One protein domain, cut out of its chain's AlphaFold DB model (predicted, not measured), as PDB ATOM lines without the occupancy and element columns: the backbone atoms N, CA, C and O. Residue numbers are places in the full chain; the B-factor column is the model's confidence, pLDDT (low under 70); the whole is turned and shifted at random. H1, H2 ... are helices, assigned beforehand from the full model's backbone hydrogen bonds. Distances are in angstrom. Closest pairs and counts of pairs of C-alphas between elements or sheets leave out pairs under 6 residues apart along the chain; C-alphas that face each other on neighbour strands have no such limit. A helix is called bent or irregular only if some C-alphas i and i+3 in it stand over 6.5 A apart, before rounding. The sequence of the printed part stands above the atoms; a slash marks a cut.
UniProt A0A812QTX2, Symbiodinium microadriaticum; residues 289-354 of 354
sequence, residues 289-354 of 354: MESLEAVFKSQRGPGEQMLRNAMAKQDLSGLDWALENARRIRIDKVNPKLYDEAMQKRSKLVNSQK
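What this domain is: This is residues 289 to 354 of the 354 residues of a protein of Symbiodinium microadriaticum (UniProt A0A812QTX2). Three helices stand side by side as a small up-and-down bundle, H1b, H2 and H4, their centres making a triangle, while H1a, the first arm of the bent helix H1, runs off at one end of the bundle and touches no helix. The short H3 makes the turn between H2 and H4, and the last residues of H4 reach out at the end of the bundle away from H1a. You have 66 printed residues with four named helices, H1 H2 H3 H4 in that order, and no named strand; the class is all helix. The whole is compact, with a radius of gyration of the C-alphas of 12.2 A, and H1a and the end of H4 draw its spans out to 43 by 16 by 15 A.

How they stand to each other: Begin at H1, residues 289 to 313, which by its hydrogen bonds was assigned as one helix but is bent: C-alphas 298 and 301 are 6.9 A apart, and its arms H1a, residues 289 to 298, and H1b, residues 301 to 313, stand at a steep tilt of 57 degrees. Next comes H2, residues 316 to 328, which forms a helical hairpin with H1b; they touch, with the closest C-alphas at Ala 310 and Leu 319, 5.0 A, and run opposite ways at a shallow tilt of 21 degrees. H1a and H2 are only just apart, with their closest C-alphas at 8.4 A. After H3, residues 331 to 334, look at H4, residues 336 to 352: H3 and H4 touch only at the corner, H4 with residues 338 to 340 alone, and the closest C-alphas are those of Asp 332 and Tyr 339, 5.3 A. H4 touches H2, opposite ways at a shallow tilt of 27 degrees, closest at the C-alphas of Leu 316 and Arg 346, 6.3 A. H4 also touches H1b, the same way at a shallow tilt of 26 degrees, closest at the C-alphas of Met 311 and Ala 342, 6.3 A. Every O i to N i+4 pair is within hydrogen-bond range in H1b, H2 and H4; in H1a 5 of 6 are, and H3 is too short for such a pair.

Where its parts are: Find C-alpha 289 at (50.946, 1.084, 61.218), where H1a begins its 14.6 A. H1b then runs 18.5 A from C-alpha 301 at (32.909, 7.188, 58.632), H2 18.2 A, H3 5.1 A and H4 24.4 A, ending at C-alpha 352 at (34.023, 22.721, 33.360).

The domain as a whole: The C-alphas farthest apart are those of Ser 291 and Lys 354, 42.8 A. The printed part has no cut, and the links H1 to H2, H2 to H3 and H3 to H4 are tight. The mean pLDDT of the printed part is 92.6; residue 354, the chain's last, is under 70.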
ATOM      1  N   MET A 289      51.991   1.085  62.236       94.50
ATOM      2  CA  MET A 289      50.946   1.084  61.218       94.50
ATOM      3  C   MET A 289      49.627   0.573  61.800       94.50
ATOM      4  O   MET A 289      48.590   1.173  61.531       94.50
ATOM      5  N   GLU A 290      49.653  -0.454  62.651       94.69
ATOM      6  CA  GLU A 290      48.478  -0.916  63.401       94.69
ATOM      7  C   GLU A 290      47.913   0.200  64.297       94.69
ATOM      8  O   GLU A 290      46.711   0.485  64.276       94.69
ATOM      9  N   SER A 291      48.792   0.911  65.008       94.31
ATOM     10  CA  SER A 291      48.409   2.047  65.860       94.31
ATOM     11  C   SER A 291      47.742   3.174  65.060       94.31
ATOM     12  O   SER A 291      46.728   3.738  65.479       94.31
ATOM     13  N   LEU A 292      48.280   3.499  63.880       93.06
ATOM     14  CA  LEU A 292      47.681   4.474  62.966       93.06
ATOM     15  C   LEU A 292      46.352   3.984  62.390       93.06
ATOM     16  O   LEU A 292      45.403   4.758  62.298       93.06
ATOM     17  N   GLU A 293      46.269   2.711  62.017       91.94
ATOM     18  CA  GLU A 293      45.075   2.099  61.445       91.94
ATOM     19  C   GLU A 293      43.894   2.148  62.423       91.94
ATOM     20  O   GLU A 293      42.777   2.484  62.019       91.94
ATOM     21  N   ALA A 294      44.144   1.931  63.717       90.56
ATOM     22  CA  ALA A 294      43.142   2.113  64.766       90.56
ATOM     23  C   ALA A 294      42.591   3.553  64.798       90.56
ATOM     24  O   ALA A 294      41.378   3.759  64.914       90.56
ATOM     25  N   VAL A 295      43.458   4.558  64.621       90.31
ATOM     26  CA  VAL A 295      43.056   5.973  64.530       90.31
ATOM     27  C   VAL A 295      42.317   6.265  63.222       90.31
ATOM     28  O   VAL A 295      41.334   7.004  63.219       90.31
ATOM     29  N   PHE A 296      42.742   5.688  62.098       91.94
ATOM     30  CA  PHE A 296      42.078   5.880  60.809       91.94
ATOM     31  C   PHE A 296      40.680   5.279  60.783       91.94
ATOM     32  O   PHE A 296      39.757   5.914  60.273       91.94
ATOM     33  N   LYS A 297      40.495   4.096  61.374       92.19
ATOM     34  CA  LYS A 297      39.204   3.406  61.422       92.19
ATOM     35  C   LYS A 297      38.100   4.282  62.019       92.19
ATOM     36  O   LYS A 297      37.004   4.315  61.466       92.19
ATOM     37  N   SER A 298      38.392   5.042  63.078       89.00
ATOM     38  CA  SER A 298      37.416   5.959  63.687       89.00
ATOM     39  C   SER A 298      37.139   7.212  62.842       89.00
ATOM     40  O   SER A 298      36.061   7.794  62.940       89.00
ATOM     41  N   GLN A 299      38.070   7.611  61.968       91.19
ATOM     42  CA  GLN A 299      37.940   8.797  61.111       91.19
ATOM     43  C   GLN A 299      37.261   8.509  59.763       91.19
ATOM     44  O   GLN A 299      36.785   9.443  59.113       91.19
ATOM     45  N   ARG A 300      37.202   7.243  59.329       93.69
ATOM     46  CA  ARG A 300      36.686   6.866  58.001       93.69
ATOM     47  C   ARG A 300      35.219   7.196  57.799       93.69
ATOM     48  O   ARG A 300      34.909   7.812  56.792       93.69
ATOM     49  N   GLY A 301      34.340   6.870  58.747       95.31
ATOM     50  CA  GLY A 301      32.909   7.188  58.632       95.31
ATOM     51  C   GLY A 301      32.659   8.681  58.356       95.31
ATOM     52  O   GLY A 301      32.088   9.020  57.317       95.31
ATOM     53  N   PRO A 302      33.162   9.591  59.215       95.31
ATOM     54  CA  PRO A 302      33.111  11.029  58.954       95.31
ATOM     55  C   PRO A 302      33.781  11.445  57.636       95.31
ATOM     56  O   PRO A 302      33.241  12.280  56.912       95.31
ATOM     57  N   GLY A 303      34.932  10.859  57.290       94.50
ATOM     58  CA  GLY A 303      35.655  11.168  56.053       94.50
ATOM     59  C   GLY A 303      34.914  10.758  54.776       94.50
ATOM     60  O   GLY A 303      34.909  11.509  53.802       94.50
ATOM     61  N   GLU A 304      34.235   9.611  54.777       96.75
ATOM     62  CA  GLU A 304      33.380   9.185  53.667       96.75
ATOM     63  C   GLU A 304      32.179  10.117  53.511       96.75
ATOM     64  O   GLU A 304      31.849  10.520  52.393       96.75
ATOM     65  N   GLN A 305      31.549  10.516  54.620       96.25
ATOM     66  CA  GLN A 305      30.447  11.477  54.581       96.25
ATOM     67  C   GLN A 305      30.903  12.824  54.012       96.25
ATOM     68  O   GLN A 305      30.196  13.451  53.225       96.25
ATOM     69  N   MET A 306      32.105  13.256  54.377       94.88
ATOM     70  CA  MET A 306      32.718  14.482  53.887       94.88
ATOM     71  C   MET A 306      32.955  14.449  52.372       94.88
ATOM     72  O   MET A 306      32.590  15.400  51.685       94.88
ATOM     73  N   LEU A 307      33.475  13.334  51.842       95.06
ATOM     74  CA  LEU A 307      33.608  13.105  50.398       95.06
ATOM     75  C   LEU A 307      32.252  13.165  49.686       95.06
ATOM     76  O   LEU A 307      32.108  13.877  48.694       95.06
ATOM     77  N   ARG A 308      31.241  12.459  50.210       96.19
ATOM     78  CA  ARG A 308      29.882  12.453  49.638       96.19
ATOM     79  C   ARG A 308      29.280  13.856  49.602       96.19
ATOM     80  O   ARG A 308      28.756  14.273  48.572       96.19
ATOM     81  N   ASN A 309      29.417  14.603  50.694       95.31
ATOM     82  CA  ASN A 309      28.934  15.977  50.789       95.31
ATOM     83  C   ASN A 309      29.657  16.909  49.803       95.31
ATOM     84  O   ASN A 309      29.003  17.723  49.155       95.31
ATOM     85  N   ALA A 310      30.981  16.789  49.665       94.31
ATOM     86  CA  ALA A 310      31.759  17.597  48.725       94.31
ATOM     87  C   ALA A 310      31.364  17.314  47.265       94.31
ATOM     88  O   ALA A 310      31.127  18.244  46.494       94.31
ATOM     89  N   MET A 311      31.188  16.037  46.900       95.19
ATOM     90  CA  MET A 311      30.697  15.649  45.573       95.19
ATOM     91  C   MET A 311      29.287  16.177  45.282       95.19
ATOM     92  O   MET A 311      29.021  16.616  44.160       95.19
ATOM     93  N   ALA A 312      28.389  16.140  46.275       94.75
ATOM     94  CA  ALA A 312      27.018  16.631  46.146       94.75
ATOM     95  C   ALA A 312      26.964  18.155  45.957       94.75
ATOM     96  O   ALA A 312      26.194  18.641  45.133       94.75
ATOM     97  N   LYS A 313      27.817  18.899  46.673       94.19
ATOM     98  CA  LYS A 313      27.919  20.363  46.569       94.19
ATOM     99  C   LYS A 313      28.591  20.854  45.286       94.19
ATOM    100  O   LYS A 313      28.464  22.031  44.978       94.19
ATOM    101  N   GLN A 314      29.295  19.980  44.560       88.12
ATOM    102  CA  GLN A 314      30.064  20.337  43.358       88.12
ATOM    103  C   GLN A 314      31.110  21.443  43.598       88.12
ATOM    104  O   GLN A 314      31.471  22.187  42.691       88.12
ATOM    105  N   ASP A 315      31.615  21.532  44.826       85.44
ATOM    106  CA  ASP A 315      32.651  22.482  45.217       85.44
ATOM    107  C   ASP A 315      34.029  21.854  44.994       85.44
ATOM    108  O   ASP A 315      34.401  20.904  45.684       85.44
ATOM    109  N   LEU A 316      34.786  22.383  44.028       90.44
ATOM    110  CA  LEU A 316      36.122  21.885  43.705       90.44
ATOM    111  C   LEU A 316      37.078  22.008  44.898       90.44
ATOM    112  O   LEU A 316      37.823  21.076  45.178       90.44
ATOM    113  N   SER A 317      37.028  23.122  45.632       90.81
ATOM    114  CA  SER A 317      37.937  23.360  46.757       90.81
ATOM    115  C   SER A 317      37.654  22.412  47.925       90.81
ATOM    116  O   SER A 317      38.566  21.766  48.448       90.81
ATOM    117  N   GLY A 318      36.377  22.247  48.281       92.19
ATOM    118  CA  GLY A 318      35.938  21.282  49.281       92.19
ATOM    119  C   GLY A 318      36.215  19.836  48.871       92.19
ATOM    120  O   GLY A 318      36.538  19.012  49.727       92.19
ATOM    121  N   LEU A 319      36.132  19.516  47.577       93.69
ATOM    122  CA  LEU A 319      36.431  18.182  47.063       93.69
ATOM    123  C   LEU A 319      37.931  17.874  47.080       93.69
ATOM    124  O   LEU A 319      38.303  16.769  47.468       93.69
ATOM    125  N   ASP A 320      38.785  18.842  46.743       94.31
ATOM    126  CA  ASP A 320      40.245  18.717  46.836       94.31
ATOM    127  C   ASP A 320      40.668  18.429  48.277       94.31
ATOM    128  O   ASP A 320      41.377  17.454  48.542       94.31
ATOM    129  N   TRP A 321      40.131  19.202  49.223       92.56
ATOM    130  CA  TRP A 321      40.374  18.986  50.645       92.56
ATOM    131  C   TRP A 321      39.834  17.630  51.130       92.56
ATOM    132  O   TRP A 321      40.496  16.914  51.889       92.56
ATOM    133  N   ALA A 322      38.647  17.224  50.663       93.81
ATOM    134  CA  ALA A 322      38.070  15.937  51.033       93.81
ATOM    135  C   ALA A 322      38.859  14.741  50.499       93.81
ATOM    136  O   ALA A 322      39.036  13.762  51.226       93.81
ATOM    137  N   LEU A 323      39.376  14.829  49.276       95.31
ATOM    138  CA  LEU A 323      40.228  13.811  48.670       95.31
ATOM    139  C   LEU A 323      41.588  13.706  49.364       95.31
ATOM    140  O   LEU A 323      42.081  12.593  49.570       95.31
ATOM    141  N   GLU A 324      42.174  14.829  49.776       91.19
ATOM    142  CA  GLU A 324      43.404  14.836  50.569       91.19
ATOM    143  C   GLU A 324      43.190  14.150  51.925       91.19
ATOM    144  O   GLU A 324      43.925  13.225  52.287       91.19
ATOM    145  N   ASN A 325      42.126  14.521  52.648       90.50
ATOM    146  CA  ASN A 325      41.776  13.876  53.910       90.50
ATOM    147  C   ASN A 325      41.468  12.381  53.735       90.50
ATOM    148  O   ASN A 325      41.880  11.569  54.561       90.50
ATOM    149  N   ALA A 326      40.770  12.006  52.663       93.00
ATOM    150  CA  ALA A 326      40.441  10.622  52.360       93.00
ATOM    151  C   ALA A 326      41.692   9.771  52.120       93.00
ATOM    152  O   ALA A 326      41.809   8.691  52.699       93.00
ATOM    153  N   ARG A 327      42.660  10.284  51.351       90.75
ATOM    154  CA  ARG A 327      43.966   9.637  51.167       90.75
ATOM    155  C   ARG A 327      44.724   9.534  52.496       90.75
ATOM    156  O   ARG A 327      45.268   8.480  52.813       90.75
ATOM    157  N   ARG A 328      44.697  10.589  53.323       85.38
ATOM    158  CA  ARG A 328      45.336  10.611  54.654       85.38
ATOM    159  C   ARG A 328      44.841   9.489  55.573       85.38
ATOM    160  O   ARG A 328      45.639   8.939  56.320       85.38
ATOM    161  N   ILE A 329      43.548   9.165  55.539       90.88
ATOM    162  CA  ILE A 329      42.935   8.106  56.369       90.88
ATOM    163  C   ILE A 329      42.705   6.789  55.607       90.88
ATOM    164  O   ILE A 329      41.978   5.901  56.072       90.88
ATOM    165  N   ARG A 330      43.355   6.655  54.444       91.31
ATOM    166  CA  ARG A 330      43.381   5.465  53.585       91.31
ATOM    167  C   ARG A 330      42.013   5.014  53.062       91.31
ATOM    168  O   ARG A 330      41.800   3.819  52.843       91.31
ATOM    169  N   ILE A 331      41.081   5.945  52.842       94.75
ATOM    170  CA  ILE A 331      39.807   5.647  52.161       94.75
ATOM    171  C   ILE A 331      40.068   5.117  50.743       94.75
ATOM    172  O   ILE A 331      39.391   4.190  50.317       94.75
ATOM    173  N   ASP A 332      41.107   5.605  50.062       94.38
ATOM    174  CA  ASP A 332      41.548   5.117  48.747       94.38
ATOM    175  C   ASP A 332      41.928   3.626  48.732       94.38
ATOM    176  O   ASP A 332      41.930   3.000  47.676       94.38
ATOM    177  N   LYS A 333      42.237   3.037  49.895       92.69
ATOM    178  CA  LYS A 333      42.564   1.608  50.025       92.69
ATOM    179  C   LYS A 333      41.390   0.762  50.504       92.69
ATOM    180  O   LYS A 333      41.236  -0.362  50.043       92.69
ATOM    181  N   VAL A 334      40.579   1.277  51.427       94.62
ATOM    182  CA  VAL A 334      39.484   0.509  52.060       94.62
ATOM    183  C   VAL A 334      38.128   0.690  51.374       94.62
ATOM    184  O   VAL A 334      37.273  -0.182  51.478       94.62
ATOM    185  N   ASN A 335      37.932   1.796  50.657       96.31
ATOM    186  CA  ASN A 335      36.750   2.079  49.848       96.31
ATOM    187  C   ASN A 335      37.170   2.764  48.529       96.31
ATOM    188  O   ASN A 335      36.826   3.927  48.285       96.31
ATOM    189  N   PRO A 336      37.936   2.056  47.672       97.06
ATOM    190  CA  PRO A 336      38.467   2.622  46.430       97.06
ATOM    191  C   PRO A 336      37.350   3.123  45.512       97.06
ATOM    192  O   PRO A 336      37.483   4.178  44.906       97.06
ATOM    193  N   LYS A 337      36.195   2.444  45.498       97.62
ATOM    194  CA  LYS A 337      35.034   2.843  44.695       97.62
ATOM    195  C   LYS A 337      34.570   4.270  45.008       97.62
ATOM    196  O   LYS A 337      34.359   5.047  44.083       97.62
ATOM    197  N   LEU A 338      34.419   4.618  46.290       97.12
ATOM    198  CA  LEU A 338      34.018   5.970  46.690       97.12
ATOM    199  C   LEU A 338      35.098   7.006  46.351       97.12
ATOM    200  O   LEU A 338      34.784   8.113  45.916       97.12
ATOM    201  N   TYR A 339      36.366   6.654  46.566       97.25
ATOM    202  CA  TYR A 339      37.486   7.542  46.271       97.25
ATOM    203  C   TYR A 339      37.595   7.845  44.769       97.25
ATOM    204  O   TYR A 339      37.715   9.006  44.376       97.25
ATOM    205  N   ASP A 340      37.486   6.818  43.927       97.19
ATOM    206  CA  ASP A 340      37.557   6.939  42.472       97.19
ATOM    207  C   ASP A 340      36.372   7.735  41.912       97.19
ATOM    208  O   ASP A 340      36.554   8.577  41.031       97.19
ATOM    209  N   GLU A 341      35.167   7.546  42.460       97.00
ATOM    210  CA  GLU A 341      33.992   8.358  42.121       97.00
ATOM    211  C   GLU A 341      34.244   9.850  42.398       97.00
ATOM    212  O   GLU A 341      33.996  10.707  41.540       97.00
ATOM    213  N   ALA A 342      34.820  10.169  43.560       95.88
ATOM    214  CA  ALA A 342      35.183  11.535  43.924       95.88
ATOM    215  C   ALA A 342      36.273  12.119  43.015       95.88
ATOM    216  O   ALA A 342      36.152  13.264  42.571       95.88
ATOM    217  N   MET A 343      37.292  11.334  42.653       96.56
ATOM    218  CA  MET A 343      38.334  11.741  41.700       96.56
ATOM    219  C   MET A 343      37.771  12.024  40.298       96.56
ATOM    220  O   MET A 343      38.151  13.008  39.651       96.56
ATOM    221  N   GLN A 344      36.832  11.203  39.823       95.62
ATOM    222  CA  GLN A 344      36.144  11.433  38.551       95.62
ATOM    223  C   GLN A 344      35.292  12.704  38.599       95.62
ATOM    224  O   GLN A 344      35.325  13.507  37.663       95.62
ATOM    225  N   LYS A 345      34.553  12.923  39.695       94.94
ATOM    226  CA  LYS A 345      33.744  14.134  39.891       94.94
ATOM    227  C   LYS A 345      34.620  15.388  39.896       94.94
ATOM    228  O   LYS A 345      34.310  16.339  39.182       94.94
ATOM    229  N   ARG A 346      35.749  15.352  40.612       95.25
ATOM    230  CA  ARG A 346      36.764  16.415  40.625       95.25
ATOM    231  C   ARG A 346      37.256  16.731  39.218       95.25
ATOM    232  O   ARG A 346      37.251  17.887  38.810       95.25
ATOM    233  N   SER A 347      37.631  15.703  38.456       93.81
ATOM    234  CA  SER A 347      38.138  15.865  37.086       93.81
ATOM    235  C   SER A 347      37.111  16.534  36.166       93.81
ATOM    236  O   SER A 347      37.469  17.407  35.378       93.81
ATOM    237  N   LYS A 348      35.821  16.192  36.303       93.19
ATOM    238  CA  LYS A 348      34.735  16.861  35.567       93.19
ATOM    239  C   LYS A 348      34.607  18.343  35.937       93.19
ATOM    240  O   LYS A 348      34.470  19.159  35.035       93.19
ATOM    241  N   LEU A 349      34.697  18.688  37.225       91.19
ATOM    242  CA  LEU A 349      34.605  20.079  37.694       91.19
ATOM    243  C   LEU A 349      35.769  20.944  37.200       91.19
ATOM    244  O   LEU A 349      35.551  22.065  36.746       91.19
ATOM    245  N   VAL A 350      36.994  20.408  37.226       91.50
ATOM    246  CA  VAL A 350      38.178  21.091  36.673       91.50
ATOM    247  C   VAL A 350      37.994  21.374  35.182       91.50
ATOM    248  O   VAL A 350      38.321  22.461  34.719       91.50
ATOM    249  N   ASN A 351      37.449  20.415  34.429       89.12
ATOM    250  CA  ASN A 351      37.227  20.581  32.994       89.12
ATOM    251  C   ASN A 351      36.090  21.560  32.671       89.12
ATOM    252  O   ASN A 351      36.134  22.165  31.613       89.12
ATOM    253  N   SER A 352      35.098  21.732  33.551       82.94
ATOM    254  CA  SER A 352      34.023  22.721  33.360       82.94
ATOM    255  C   SER A 352      34.413  24.160  33.723       82.94
ATOM    256  O   SER A 352      33.645  25.076  33.453       82.94
ATOM    257  N   GLN A 353      35.556  24.356  34.386       78.62
ATOM    258  CA  GLN A 353      36.082  25.678  34.755       78.62
ATOM    259  C   GLN A 353      37.156  26.192  33.779       78.62
ATOM    260  O   GLN A 353      37.623  27.319  33.936       78.62
ATOM    261  N   LYS A 354      37.562  25.366  32.808       63.94
ATOM    262  CA  LYS A 354      38.386  25.753  31.657       63.94
ATOM    263  C   LYS A 354      37.480  26.104  30.491       63.94
ATOM    264  O   LYS A 354      37.872  27.017  29.736       63.94
TER     265      LYS A 354